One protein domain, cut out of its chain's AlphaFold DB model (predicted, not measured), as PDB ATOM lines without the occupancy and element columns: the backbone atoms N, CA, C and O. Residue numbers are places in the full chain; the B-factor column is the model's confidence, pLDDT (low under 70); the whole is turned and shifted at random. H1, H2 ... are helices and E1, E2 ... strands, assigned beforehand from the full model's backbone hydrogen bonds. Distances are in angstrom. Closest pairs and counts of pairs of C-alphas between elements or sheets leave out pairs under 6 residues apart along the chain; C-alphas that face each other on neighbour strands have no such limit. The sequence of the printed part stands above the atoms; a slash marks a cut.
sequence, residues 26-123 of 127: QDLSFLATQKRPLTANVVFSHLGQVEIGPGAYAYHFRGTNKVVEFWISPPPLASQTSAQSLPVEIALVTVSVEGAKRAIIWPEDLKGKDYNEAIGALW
ATOM      1  N   GLN A  26    -140.782 204.946  26.579       60.00
ATOM      2  CA  GLN A  26    -141.136 206.272  26.088       60.00
ATOM      3  C   GLN A  26    -141.752 206.211  24.679       60.00
ATOM      4  O   GLN A  26    -142.743 206.894  24.421       60.00
ATOM      5  N   ASP A  27    -141.257 205.325  23.811       65.00
ATOM      6  CA  ASP A  27    -141.790 205.117  22.457       65.00
ATOM      7  C   ASP A  27    -143.165 204.432  22.489       65.00
ATOM      8  O   ASP A  27    -144.066 204.772  21.722       65.00
ATOM      9  N   LEU A  28    -143.395 203.537  23.458       66.50
ATOM     10  CA  LEU A  28    -144.738 203.002  23.715       66.50
ATOM     11  C   LEU A  28    -145.698 204.059  24.252       66.50
ATOM     12  O   LEU A  28    -146.869 204.079  23.875       66.50
ATOM     13  N   SER A  29    -145.211 204.931  25.136       67.81
ATOM     14  CA  SER A  29    -146.015 206.026  25.682       67.81
ATOM     15  C   SER A  29    -146.440 206.990  24.574       67.81
ATOM     16  O   SER A  29    -147.578 207.460  24.566       67.81
ATOM     17  N   PHE A  30    -145.574 207.230  23.585       70.06
ATOM     18  CA  PHE A  30    -145.940 207.968  22.380       70.06
ATOM     19  C   PHE A  30    -147.090 207.291  21.625       70.06
ATOM     20  O   PHE A  30    -148.073 207.955  21.304       70.06
ATOM     21  N   LEU A  31    -147.035 205.977  21.397       67.12
ATOM     22  CA  LEU A  31    -148.103 205.255  20.687       67.12
ATOM     23  C   LEU A  31    -149.422 205.238  21.484       67.12
ATOM     24  O   LEU A  31    -150.493 205.413  20.908       67.12
ATOM     25  N   ALA A  32    -149.352 205.126  22.812       65.19
ATOM     26  CA  ALA A  32    -150.516 205.123  23.702       65.19
ATOM     27  C   ALA A  32    -151.170 206.506  23.908       65.19
ATOM     28  O   ALA A  32    -152.277 206.588  24.446       65.19
ATOM     29  N   THR A  33    -150.499 207.594  23.510       67.25
ATOM     30  CA  THR A  33    -150.991 208.982  23.643       67.25
ATOM     31  C   THR A  33    -151.552 209.553  22.339       67.25
ATOM     32  O   THR A  33    -152.003 210.702  22.306       67.25
ATOM     33  N   GLN A  34    -151.571 208.764  21.263       68.94
ATOM     34  CA  GLN A  34    -152.094 209.217  19.979       68.94
ATOM     35  C   GLN A  34    -153.608 209.418  20.031       68.94
ATOM     36  O   GLN A  34    -154.360 208.546  20.452       68.94
ATOM     37  N   LYS A  35    -154.071 210.578  19.561       67.25
ATOM     38  CA  LYS A  35    -155.509 210.902  19.455       67.25
ATOM     39  C   LYS A  35    -156.107 210.571  18.087       67.25
ATOM     40  O   LYS A  35    -157.290 210.799  17.864       67.25
ATOM     41  N   ARG A  36    -155.277 210.114  17.150       66.19
ATOM     42  CA  ARG A  36    -155.656 209.762  15.779       66.19
ATOM     43  C   ARG A  36    -155.291 208.302  15.520       66.19
ATOM     44  O   ARG A  36    -154.354 207.826  16.166       66.19
ATOM     45  N   PRO A  37    -155.980 207.623  14.589       66.06
ATOM     46  CA  PRO A  37    -155.596 206.285  14.172       66.06
ATOM     47  C   PRO A  37    -154.123 206.259  13.756       66.06
ATOM     48  O   PRO A  37    -153.674 207.053  12.926       66.06
ATOM     49  N   LEU A  38    -153.353 205.377  14.390       74.75
ATOM     50  CA  LEU A  38    -151.987 205.079  13.978       74.75
ATOM     51  C   LEU A  38    -152.036 204.297  12.670       74.75
ATOM     52  O   LEU A  38    -152.969 203.535  12.454       74.75
ATOM     53  N   THR A  39    -151.033 204.435  11.810       76.88
ATOM     54  CA  THR A  39    -150.906 203.551  10.644       76.88
ATOM     55  C   THR A  39    -149.803 202.529  10.865       76.88
ATOM     56  O   THR A  39    -148.847 202.797  11.599       76.88
ATOM     57  N   ALA A  40    -149.899 201.380  10.195       73.69
ATOM     58  CA  ALA A  40    -148.854 200.354  10.230       73.69
ATOM     59  C   ALA A  40    -147.465 200.941   9.894       73.69
ATOM     60  O   ALA A  40    -146.494 200.683  10.598       73.69
ATOM     61  N   ASN A  41    -147.391 201.840   8.906       76.25
ATOM     62  CA  ASN A  41    -146.155 202.536   8.532       76.25
ATOM     63  C   ASN A  41    -145.570 203.386   9.671       76.25
ATOM     64  O   ASN A  41    -144.358 203.379   9.882       76.25
ATOM     65  N   VAL A  42    -146.416 204.102  10.423       78.12
ATOM     66  CA  VAL A  42    -145.964 204.887  11.582       78.12
ATOM     67  C   VAL A  42    -145.408 203.959  12.660       78.12
ATOM     68  O   VAL A  42    -144.311 204.214  13.156       78.12
ATOM     69  N   VAL A  43    -146.098 202.854  12.955       78.19
ATOM     70  CA  VAL A  43    -145.639 201.852  13.929       78.19
ATOM     71  C   VAL A  43    -144.289 201.257  13.511       78.19
ATOM     72  O   VAL A  43    -143.350 201.280  14.303       78.19
ATOM     73  N   PHE A  44    -144.145 200.813  12.258       76.50
ATOM     74  CA  PHE A  44    -142.891 200.241  11.751       76.50
ATOM     75  C   PHE A  44    -141.733 201.247  11.782       76.50
ATOM     76  O   PHE A  44    -140.611 200.888  12.126       76.50
ATOM     77  N   SER A  45    -141.997 202.521  11.466       76.19
ATOM     78  CA  SER A  45    -140.964 203.564  11.499       76.19
ATOM     79  C   SER A  45    -140.444 203.877  12.908       76.19
ATOM     80  O   SER A  45    -139.301 204.305  13.037       76.19
ATOM     81  N   HIS A  46    -141.261 203.659  13.946       76.06
ATOM     82  CA  HIS A  46    -140.900 203.952  15.339       76.06
ATOM     83  C   HIS A  46    -140.363 202.730  16.088       76.06
ATOM     84  O   HIS A  46    -139.462 202.874  16.908       76.06
ATOM     85  N   LEU A  47    -140.903 201.537  15.824       73.94
ATOM     86  CA  LEU A  47    -140.541 200.312  16.549       73.94
ATOM     87  C   LEU A  47    -139.487 199.458  15.834       73.94
ATOM     88  O   LEU A  47    -138.947 198.527  16.425       73.94
ATOM     89  N   GLY A  48    -139.193 199.751  14.566       71.81
ATOM     90  CA  GLY A  48    -138.277 198.952  13.762       71.81
ATOM     91  C   GLY A  48    -138.901 197.621  13.336       71.81
ATOM     92  O   GLY A  48    -140.015 197.582  12.808       71.81
ATOM     93  N   GLN A  49    -138.160 196.520  13.507       70.06
ATOM     94  CA  GLN A  49    -138.642 195.190  13.123       70.06
ATOM     95  C   GLN A  49    -139.728 194.701  14.085       70.06
ATOM     96  O   GLN A  49    -139.494 194.566  15.282       70.06
ATOM     97  N   VAL A  50    -140.890 194.369  13.529       75.44
ATOM     98  CA  VAL A  50    -142.022 193.758  14.232       75.44
ATOM     99  C   VAL A  50    -142.393 192.435  13.568       75.44
ATOM    100  O   VAL A  50    -142.177 192.245  12.368       75.44
ATOM    101  N   GLU A  51    -142.959 191.520  14.341       77.56
ATOM    102  CA  GLU A  51    -143.455 190.240  13.845       77.56
ATOM    103  C   GLU A  51    -144.866 190.404  13.283       77.56
ATOM    104  O   GLU A  51    -145.750 190.958  13.935       77.56
ATOM    105  N   ILE A  52    -145.083 189.931  12.057       74.12
ATOM    106  CA  ILE A  52    -146.382 190.022  11.390       74.12
ATOM    107  C   ILE A  52    -147.178 188.757  11.705       74.12
ATOM    108  O   ILE A  52    -146.830 187.666  11.254       74.12
ATOM    109  N   GLY A  53    -148.252 188.922  12.470       72.19
ATOM    110  CA  GLY A  53    -149.239 187.892  12.756       72.19
ATOM    111  C   GLY A  53    -150.516 188.068  11.927       72.19
ATOM    112  O   GLY A  53    -150.648 189.027  11.161       72.19
ATOM    113  N   PRO A  54    -151.488 187.152  12.074       68.00
ATOM    114  CA  PRO A  54    -152.791 187.270  11.431       68.00
ATOM    115  C   PRO A  54    -153.526 188.504  11.965       68.00
ATOM    116  O   PRO A  54    -154.163 188.451  13.011       68.00
ATOM    117  N   GLY A  55    -153.371 189.610  11.225       74.00
ATOM    118  CA  GLY A  55    -153.988 190.923  11.415       74.00
ATOM    119  C   GLY A  55    -153.517 191.730  12.644       74.00
ATOM    120  O   GLY A  55    -154.158 192.694  13.063       74.00
ATOM    121  N   ALA A  56    -152.387 191.355  13.225       81.56
ATOM    122  CA  ALA A  56    -151.689 192.200  14.180       81.56
ATOM    123  C   ALA A  56    -150.193 192.169  13.927       81.56
ATOM    124  O   ALA A  56    -149.663 191.218  13.346       81.56
ATOM    125  N   TYR A  57    -149.517 193.205  14.400       80.56
ATOM    126  CA  TYR A  57    -148.062 193.258  14.461       80.56
ATOM    127  C   TYR A  57    -147.635 193.201  15.914       80.56
ATOM    128  O   TYR A  57    -148.162 193.963  16.723       80.56
ATOM    129  N   ALA A  58    -146.693 192.325  16.243       83.88
ATOM    130  CA  ALA A  58    -146.161 192.184  17.589       83.88
ATOM    131  C   ALA A  58    -144.744 192.759  17.674       83.88
ATOM    132  O   ALA A  58    -143.903 192.523  16.805       83.88
ATOM    133  N   TYR A  59    -144.477 193.503  18.740       82.88
ATOM    134  CA  TYR A  59    -143.150 193.972  19.109       82.88
ATOM    135  C   TYR A  59    -142.722 193.338  20.435       82.88
ATOM    136  O   TYR A  59    -143.465 193.394  21.424       82.88
ATOM    137  N   HIS A  60    -141.521 192.760  20.455       81.19
ATOM    138  CA  HIS A  60    -140.966 192.047  21.599       81.19
ATOM    139  C   HIS A  60    -139.880 192.885  22.281       81.19
ATOM    140  O   HIS A  60    -138.924 193.344  21.660       81.19
ATOM    141  N   PHE A  61    -139.996 193.074  23.595       73.62
ATOM    142  CA  PHE A  61    -138.979 193.800  24.351       73.62
ATOM    143  C   PHE A  61    -137.794 192.898  24.676       73.62
ATOM    144  O   PHE A  61    -137.925 191.917  25.408       73.62
ATOM    145  N   ARG A  62    -136.601 193.272  24.210       73.00
ATOM    146  CA  ARG A  62    -135.384 192.509  24.492       73.00
ATOM    147  C   ARG A  62    -135.151 192.363  25.998       73.00
ATOM    148  O   ARG A  62    -135.071 193.355  26.715       73.00
ATOM    149  N   GLY A  63    -134.957 191.129  26.459       69.25
ATOM    150  CA  GLY A  63    -134.621 190.847  27.860       69.25
ATOM    151  C   GLY A  63    -135.789 191.002  28.837       69.25
ATOM    152  O   GLY A  63    -135.569 190.945  30.043       69.25
ATOM    153  N   THR A  64    -137.016 191.172  28.339       74.00
ATOM    154  CA  THR A  64    -138.235 191.130  29.153       74.00
ATOM    155  C   THR A  64    -139.270 190.249  28.464       74.00
ATOM    156  O   THR A  64    -139.264 190.129  27.243       74.00
ATOM    157  N   ASN A  65    -140.216 189.698  29.216       79.56
ATOM    158  CA  ASN A  65    -141.299 188.904  28.630       79.56
ATOM    159  C   ASN A  65    -142.525 189.777  28.319       79.56
ATOM    160  O   ASN A  65    -143.660 189.387  28.592       79.56
ATOM    161  N   LYS A  66    -142.280 190.995  27.816       82.12
ATOM    162  CA  LYS A  66    -143.291 191.995  27.456       82.12
ATOM    163  C   LYS A  66    -143.475 192.016  25.941       82.12
ATOM    164  O   LYS A  66    -142.506 192.159  25.194       82.12
ATOM    165  N   VAL A  67    -144.726 191.926  25.511       86.81
ATOM    166  CA  VAL A  67    -145.146 191.955  24.108       86.81
ATOM    167  C   VAL A  67    -146.144 193.084  23.923       86.81
ATOM    168  O   VAL A  67    -147.056 193.238  24.739       86.81
ATOM    169  N   VAL A  68    -145.986 193.871  22.863       85.69
ATOM    170  CA  VAL A  68    -146.987 194.861  22.453       85.69
ATOM    171  C   VAL A  68    -147.519 194.490  21.085       85.69
ATOM    172  O   VAL A  68    -146.744 194.323  20.150       85.69
ATOM    173  N   GLU A  69    -148.835 194.373  20.969       87.94
ATOM    174  CA  GLU A  69    -149.512 194.038  19.720       87.94
ATOM    175  C   GLU A  69    -150.346 195.211  19.220       87.94
ATOM    176  O   GLU A  69    -151.073 195.853  19.982       87.94
ATOM    177  N   PHE A  70    -150.249 195.453  17.919       85.19
ATOM    178  CA  PHE A  70    -150.956 196.488  17.182       85.19
ATOM    179  C   PHE A  70    -151.937 195.809  16.236       85.19
ATOM    180  O   PHE A  70    -151.527 195.223  15.233       85.19
ATOM    181  N   TRP A  71    -153.223 195.867  16.566       85.50
ATOM    182  CA  TRP A  71    -154.295 195.250  15.792       85.50
ATOM    183  C   TRP A  71    -154.826 196.218  14.752       85.50
ATOM    184  O   TRP A  71    -155.026 197.400  15.039       85.50
ATOM    185  N   ILE A  72    -155.114 195.700  13.566       80.38
ATOM    186  CA  ILE A  72    -155.648 196.484  12.454       80.38
ATOM    187  C   ILE A  72    -157.129 196.204  12.217       80.38
ATOM    188  O   ILE A  72    -157.552 195.056  12.301       80.38
ATOM    189  N   SER A  73    -157.921 197.226  11.878       75.50
ATOM    190  CA  SER A  73    -159.322 197.047  11.465       75.50
ATOM    191  C   SER A  73    -159.630 197.862  10.202       75.50
ATOM    192  O   SER A  73    -159.206 199.016  10.122       75.50
ATOM    193  N   PRO A  74    -160.358 197.304   9.214       71.69
ATOM    194  CA  PRO A  74    -160.866 195.927   9.157       71.69
ATOM    195  C   PRO A  74    -159.735 194.881   9.054       71.69
ATOM    196  O   PRO A  74    -158.612 195.236   8.684       71.69
ATOM    197  N   PRO A  75    -159.995 193.597   9.386       70.62
ATOM    198  CA  PRO A  75    -159.002 192.550   9.185       70.62
ATOM    199  C   PRO A  75    -158.606 192.498   7.706       70.62
ATOM    200  O   PRO A  75    -159.477 192.640   6.839       70.62
ATOM    201  N   PRO A  76    -157.319 192.283   7.395       68.19
ATOM    202  CA  PRO A  76    -156.886 192.178   6.017       68.19
ATOM    203  C   PRO A  76    -157.542 190.948   5.387       68.19
ATOM    204  O   PRO A  76    -157.715 189.911   6.035       68.19
ATOM    205  N   LEU A  77    -157.906 191.050   4.109       68.31
ATOM    206  CA  LEU A  77    -158.353 189.876   3.365       68.31
ATOM    207  C   LEU A  77    -157.232 188.829   3.368       68.31
ATOM    208  O   LEU A  77    -156.056 189.178   3.325       68.31
ATOM    209  N   ALA A  78    -157.577 187.540   3.338       61.56
ATOM    210  CA  ALA A  78    -156.577 186.468   3.269       61.56
ATOM    211  C   ALA A  78    -155.646 186.581   2.038       61.56
ATOM    212  O   ALA A  78    -154.550 186.033   2.036       61.56
ATOM    213  N   SER A  79    -156.062 187.314   0.999       59.59
ATOM    214  CA  SER A  79    -155.263 187.645  -0.188       59.59
ATOM    215  C   SER A  79    -154.308 188.835   0.001       59.59
ATOM    216  O   SER A  79    -153.475 189.095  -0.863       59.59
ATOM    217  N   GLN A  80    -154.421 189.563   1.111       60.47
ATOM    218  CA  GLN A  80    -153.667 190.767   1.455       60.47
ATOM    219  C   GLN A  80    -152.798 190.496   2.688       60.47
ATOM    220  O   GLN A  80    -152.968 191.078   3.754       60.47
ATOM    221  N   THR A  81    -151.865 189.557   2.560       53.00
ATOM    222  CA  THR A  81    -151.013 189.111   3.672       53.00
ATOM    223  C   THR A  81    -149.859 190.059   3.993       53.00
ATOM    224  O   THR A  81    -149.236 189.903   5.042       53.00
ATOM    225  N   SER A  82    -149.565 191.057   3.148       53.84
ATOM    226  CA  SER A  82    -148.530 192.050   3.443       53.84
ATOM    227  C   SER A  82    -149.127 193.401   3.841       53.84
ATOM    228  O   SER A  82    -149.638 194.182   3.047       53.84
ATOM    229  N   ALA A  83    -148.990 193.696   5.127       51.69
ATOM    230  CA  ALA A  83    -149.281 194.979   5.759       51.69
ATOM    231  C   ALA A  83    -148.609 196.199   5.121       51.69
ATOM    232  O   ALA A  83    -149.061 197.324   5.291       51.69
ATOM    233  N   GLN A  84    -147.481 195.975   4.445       55.03
ATOM    234  CA  GLN A  84    -146.582 197.033   3.989       55.03
ATOM    235  C   GLN A  84    -147.144 197.840   2.810       55.03
ATOM    236  O   GLN A  84    -146.652 198.927   2.530       55.03
ATOM    237  N   SER A  85    -148.160 197.326   2.113       49.25
ATOM    238  CA  SER A  85    -148.730 197.941   0.907       49.25
ATOM    239  C   SER A  85    -150.120 198.548   1.112       49.25
ATOM    240  O   SER A  85    -150.673 199.126   0.176       49.25
ATOM    241  N   LEU A  86    -150.682 198.461   2.319       55.47
ATOM    242  CA  LEU A  86    -151.997 199.005   2.641       55.47
ATOM    243  C   LEU A  86    -151.856 200.170   3.636       55.47
ATOM    244  O   LEU A  86    -151.089 200.063   4.595       55.47
ATOM    245  N   PRO A  87    -152.595 201.280   3.463       58.66
ATOM    246  CA  PRO A  87    -152.725 202.298   4.499       58.66
ATOM    247  C   PRO A  87    -153.617 201.738   5.613       58.66
ATOM    248  O   PRO A  87    -154.803 202.048   5.685       58.66
ATOM    249  N   VAL A  88    -153.072 200.833   6.427       70.94
ATOM    250  CA  VAL A  88    -153.850 200.160   7.465       70.94
ATOM    251  C   VAL A  88    -153.827 200.967   8.750       70.94
ATOM    252  O   VAL A  88    -152.749 201.279   9.263       70.94
ATOM    253  N   GLU A  89    -155.014 201.280   9.261       78.50
ATOM    254  CA  GLU A  89    -155.204 201.928  10.551       78.50
ATOM    255  C   GLU A  89    -155.168 200.899  11.689       78.50
ATOM    256  O   GLU A  89    -155.776 199.826  11.627       78.50
ATOM    257  N   ILE A  90    -154.435 201.238  12.746       81.81
ATOM    258  CA  ILE A  90    -154.430 200.515  14.008       81.81
ATOM    259  C   ILE A  90    -155.736 200.840  14.725       81.81
ATOM    260  O   ILE A  90    -156.060 202.005  14.952       81.81
ATOM    261  N   ALA A  91    -156.458 199.795  15.105       84.75
ATOM    262  CA  ALA A  91    -157.722 199.873  15.822       84.75
ATOM    263  C   ALA A  91    -157.571 199.585  17.320       84.75
ATOM    264  O   ALA A  91    -158.376 200.057  18.117       84.75
ATOM    265  N   LEU A  92    -156.544 198.825  17.713       87.94
ATOM    266  CA  LEU A  92    -156.293 198.472  19.108       87.94
ATOM    267  C   LEU A  92    -154.795 198.290  19.347       87.94
ATOM    268  O   LEU A  92    -154.103 197.688  18.528       87.94
ATOM    269  N   VAL A  93    -154.309 198.748  20.498       87.69
ATOM    270  CA  VAL A  93    -152.968 198.417  20.988       87.69
ATOM    271  C   VAL A  93    -153.086 197.717  22.326       87.69
ATOM    272  O   VAL A  93    -153.723 198.212  23.264       87.69
ATOM    273  N   THR A  94    -152.436 196.566  22.421       88.88
ATOM    274  CA  THR A  94    -152.455 195.736  23.616       88.88
ATOM    275  C   THR A  94    -151.056 195.446  24.111       88.88
ATOM    276  O   THR A  94    -150.134 195.289  23.320       88.88
ATOM    277  N   VAL A  95    -150.906 195.330  25.425       88.69
ATOM    278  CA  VAL A  95    -149.670 194.890  26.069       88.69
ATOM    279  C   VAL A  95    -149.923 193.596  26.828       88.69
ATOM    280  O   VAL A  95    -150.939 193.448  27.506       88.69
ATOM    281  N   SER A  96    -148.992 192.661  26.728       88.56
ATOM    282  CA  SER A  96    -148.975 191.436  27.513       88.56
ATOM    283  C   SER A  96    -147.624 191.302  28.194       88.56
ATOM    284  O   SER A  96    -146.592 191.598  27.595       88.56
ATOM    285  N   VAL A  97    -147.629 190.839  29.438       87.00
ATOM    286  CA  VAL A  97    -146.436 190.340  30.127       87.00
ATOM    287  C   VAL A  97    -146.668 188.869  30.456       87.00
ATOM    288  O   VAL A  97    -147.816 188.468  30.654       87.00
ATOM    289  N   GLU A  98    -145.625 188.047  30.452       82.00
ATOM    290  CA  GLU A  98    -145.765 186.607  30.705       82.00
ATOM    291  C   GLU A  98    -146.551 186.314  31.992       82.00
ATOM    292  O   GLU A  98    -146.318 186.909  33.043       82.00
ATOM    293  N   GLY A  99    -147.524 185.405  31.882       76.56
ATOM    294  CA  GLY A  99    -148.408 185.015  32.981       76.56
ATOM    295  C   GLY A  99    -149.521 186.017  33.311       76.56
ATOM    296  O   GLY A  99    -150.396 185.691  34.115       76.56
ATOM    297  N   ALA A 100    -149.545 187.200  32.691       84.62
ATOM    298  CA  ALA A 100    -150.606 188.182  32.877       84.62
ATOM    299  C   ALA A 100    -151.628 188.155  31.737       84.62
ATOM    300  O   ALA A 100    -151.357 187.738  30.610       84.62
ATOM    301  N   LYS A 101    -152.826 188.663  32.035       85.25
ATOM    302  CA  LYS A 101    -153.810 188.959  30.997       85.25
ATOM    303  C   LYS A 101    -153.312 190.113  30.133       85.25
ATOM    304  O   LYS A 101    -152.763 191.091  30.637       85.25
ATOM    305  N   ARG A 102    -153.582 190.008  28.836       88.62
ATOM    306  CA  ARG A 102    -153.383 191.087  27.877       88.62
ATOM    307  C   ARG A 102    -154.253 192.287  28.260       88.62
ATOM    308  O   ARG A 102    -155.455 192.137  28.476       88.62
ATOM    309  N   ALA A 103    -153.644 193.463  28.327       89.06
ATOM    310  CA  ALA A 103    -154.301 194.715  28.672       89.06
ATOM    311  C   ALA A 103    -154.373 195.640  27.456       89.06
ATOM    312  O   ALA A 103    -153.415 195.754  26.690       89.06
ATOM    313  N   ILE A 104    -155.501 196.327  27.294       89.75
ATOM    314  CA  ILE A 104    -155.685 197.349  26.263       89.75
ATOM    315  C   ILE A 104    -155.095 198.663  26.768       89.75
ATOM    316  O   ILE A 104    -155.471 199.147  27.837       89.75
ATOM    317  N   ILE A 105    -154.187 199.246  25.987       86.38
ATOM    318  CA  ILE A 105    -153.553 200.538  26.294       86.38
ATOM    319  C   ILE A 105    -153.960 201.644  25.320       86.38
ATOM    320  O   ILE A 105    -153.692 202.814  25.590       86.38
ATOM    321  N   TRP A 106    -154.618 201.298  24.216       85.62
ATOM    322  CA  TRP A 106    -155.190 202.241  23.260       85.62
ATOM    323  C   TRP A 106    -156.246 201.533  22.389       85.62
ATOM    324  O   TRP A 106    -156.035 200.358  22.076       85.62
ATOM    325  N   PRO A 107    -157.328 202.206  21.954       82.75
ATOM    326  CA  PRO A 107    -157.702 203.589  22.258       82.75
ATOM    327  C   PRO A 107    -158.176 203.770  23.707       82.75
ATOM    328  O   PRO A 107    -158.379 202.808  24.448       82.75
ATOM    329  N   GLU A 108    -158.236 205.024  24.156       83.25
ATOM    330  CA  GLU A 108    -158.473 205.369  25.565       83.25
ATOM    331  C   GLU A 108    -159.829 204.879  26.089       83.25
ATOM    332  O   GLU A 108    -159.917 204.420  27.225       83.25
ATOM    333  N   ASP A 109    -160.855 204.892  25.247       85.75
ATOM    334  CA  ASP A 109    -162.216 204.428  25.531       85.75
ATOM    335  C   ASP A 109    -162.330 202.905  25.724       85.75
ATOM    336  O   ASP A 109    -163.325 202.416  26.272       85.75
ATOM    337  N   LEU A 110    -161.316 202.147  25.295       87.62
ATOM    338  CA  LEU A 110    -161.228 200.699  25.483       87.62
ATOM    339  C   LEU A 110    -160.266 200.297  26.611       87.62
ATOM    340  O   LEU A 110    -160.182 199.113  26.947       87.62
ATOM    341  N   LYS A 111    -159.566 201.249  27.244       86.19
ATOM    342  CA  LYS A 111    -158.685 200.952  28.385       86.19
ATOM    343  C   LYS A 111    -159.477 200.327  29.535       86.19
ATOM    344  O   LYS A 111    -160.536 200.807  29.921       86.19
ATOM    345  N   GLY A 112    -158.935 199.250  30.100       84.75
ATOM    346  CA  GLY A 112    -159.550 198.523  31.215       84.75
ATOM    347  C   GLY A 112    -160.722 197.608  30.836       84.75
ATOM    348  O   GLY A 112    -161.203 196.886  31.707       84.75
ATOM    349  N   LYS A 113    -161.159 197.590  29.568       90.19
ATOM    350  CA  LYS A 113    -162.129 196.598  29.080       90.19
ATOM    351  C   LYS A 113    -161.487 195.222  28.923       90.19
ATOM    352  O   LYS A 113    -160.264 195.100  28.817       90.19
ATOM    353  N   ASP A 114    -162.323 194.185  28.886       91.25
ATOM    354  CA  ASP A 114    -161.852 192.843  28.564       91.25
ATOM    355  C   ASP A 114    -161.332 192.796  27.122       91.25
ATOM    356  O   ASP A 114    -161.969 193.274  26.181       91.25
ATOM    357  N   TYR A 115    -160.149 192.209  26.961       89.31
ATOM    358  CA  TYR A 115    -159.488 192.095  25.669       89.31
ATOM    359  C   TYR A 115    -160.329 191.323  24.643       89.31
ATOM    360  O   TYR A 115    -160.418 191.752  23.492       89.31
ATOM    361  N   ASN A 116    -160.948 190.207  25.039       88.50
ATOM    362  CA  ASN A 116    -161.686 189.361  24.102       88.50
ATOM    363  C   ASN A 116    -162.983 190.035  23.657       88.50
ATOM    364  O   ASN A 116    -163.356 189.923  22.493       88.50
ATOM    365  N   GLU A 117    -163.642 190.764  24.559       87.69
ATOM    366  CA  GLU A 117    -164.819 191.567  24.221       87.69
ATOM    367  C   GLU A 117    -164.464 192.676  23.218       87.69
ATOM    368  O   GLU A 117    -165.117 192.814  22.180       87.69
ATOM    369  N   ALA A 118    -163.389 193.428  23.481       87.94
ATOM    370  CA  ALA A 118    -162.954 194.517  22.608       87.94
ATOM    371  C   ALA A 118    -162.520 194.019  21.222       87.94
ATOM    372  O   ALA A 118    -162.929 194.583  20.205       87.94
ATOM    373  N   ILE A 119    -161.729 192.942  21.163       84.31
ATOM    374  CA  ILE A 119    -161.338 192.334  19.888       84.31
ATOM    375  C   ILE A 119    -162.536 191.730  19.168       84.31
ATOM    376  O   ILE A 119    -162.650 191.929  17.967       84.31
ATOM    377  N   GLY A 120    -163.461 191.066  19.862       83.62
ATOM    378  CA  GLY A 120    -164.665 190.523  19.229       83.62
ATOM    379  C   GLY A 120    -165.519 191.598  18.548       83.62
ATOM    380  O   GLY A 120    -166.092 191.347  17.489       83.62
ATOM    381  N   ALA A 121    -165.559 192.809  19.113       82.62
ATOM    382  CA  ALA A 121    -166.254 193.949  18.521       82.62
ATOM    383  C   ALA A 121    -165.511 194.553  17.311       82.62
ATOM    384  O   ALA A 121    -166.145 194.923  16.324       82.62
ATOM    385  N   LEU A 122    -164.179 194.655  17.377       77.56
ATOM    386  CA  LEU A 122    -163.345 195.238  16.310       77.56
ATOM    387  C   LEU A 122    -163.066 194.269  15.156       77.56
ATOM    388  O   LEU A 122    -162.816 194.687  14.022       77.56
ATOM    389  N   TRP A 123    -163.102 192.983  15.472       73.62
ATOM    390  CA  TRP A 123    -162.742 191.848  14.643       73.62
ATOM    391  C   TRP A 123    -163.715 190.698  14.872       73.62
ATOM    392  O   TRP A 123    -163.381 189.670  15.473       73.62
TER     393      TRP A 123
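Overview. This is residues 26 to 123 of the 127 residues of an uncharacterized protein of Verrucomicrobia bacterium (UniProt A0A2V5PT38). A twisted five-stranded sheet makes the core, with two short helices, H1 and H2, on one face and a third, H3, on the other. A long loop, residues 73 to 89, joins E3 to E4. The 98 printed residues, of mixed class, have three named helices and five named strands in the order H1 H2 E1 E2 E3 E4 E5 H3; the antiparallel sheet runs E1 E2 E3 E4 E5. The whole is compact, radius of gyration of the C-alphas 12.8 A, and spans 34 by 30 by 26 A.

Along the chain. H1, residues 26 to 32, begins at C-alpha 26 (-141.136, 206.272, 26.088) and is 9.7 A long. H2 is residues 40 to 47, 10.4 A. The strands are E1, 51 to 53, 6.3 A; E2, 56 to 60, 13.0 A; E3, 66 to 72, 19.9 A; E4, 90 to 97, 20.7 A; and E5, 103 to 106, 9.3 A. H3, residues 115 to 122, 10.6 A, ends at C-alpha 122 (-163.345, 195.238, 16.310).

Arrangement. The strands form a meander, each the antiparallel neighbour of the one before. N and O pairs within hydrogen-bond range include N 51 and O 58, 2.8 A, for E1 and E2; N 59 and O 68, 2.8 A, for E2 and E3; N 69 and O 94, 2.8 A, for E3 and E4; and N 93 and O 106, 2.8 A, for E4 and E5. H1 and H2, on the same face, form a helical hairpin and only just touch, with 3 pairs of C-alphas within 8 A, the closest those of Asp 27 and His 46, 7.3 A. H3 is on the opposite face at a height over the sheet of 8.8 A. In H1, H2 and H3 every O i to N i+4 pair is within hydrogen-bond range.

Size, cuts and confidence. The farthest C-alphas, of Gln 26 and Ser 79, are 35.2 A apart. The printed part has no cut; the link from E3 to E4 is long. The pLDDT is under 70 in 25 residues, among them 76 to 87.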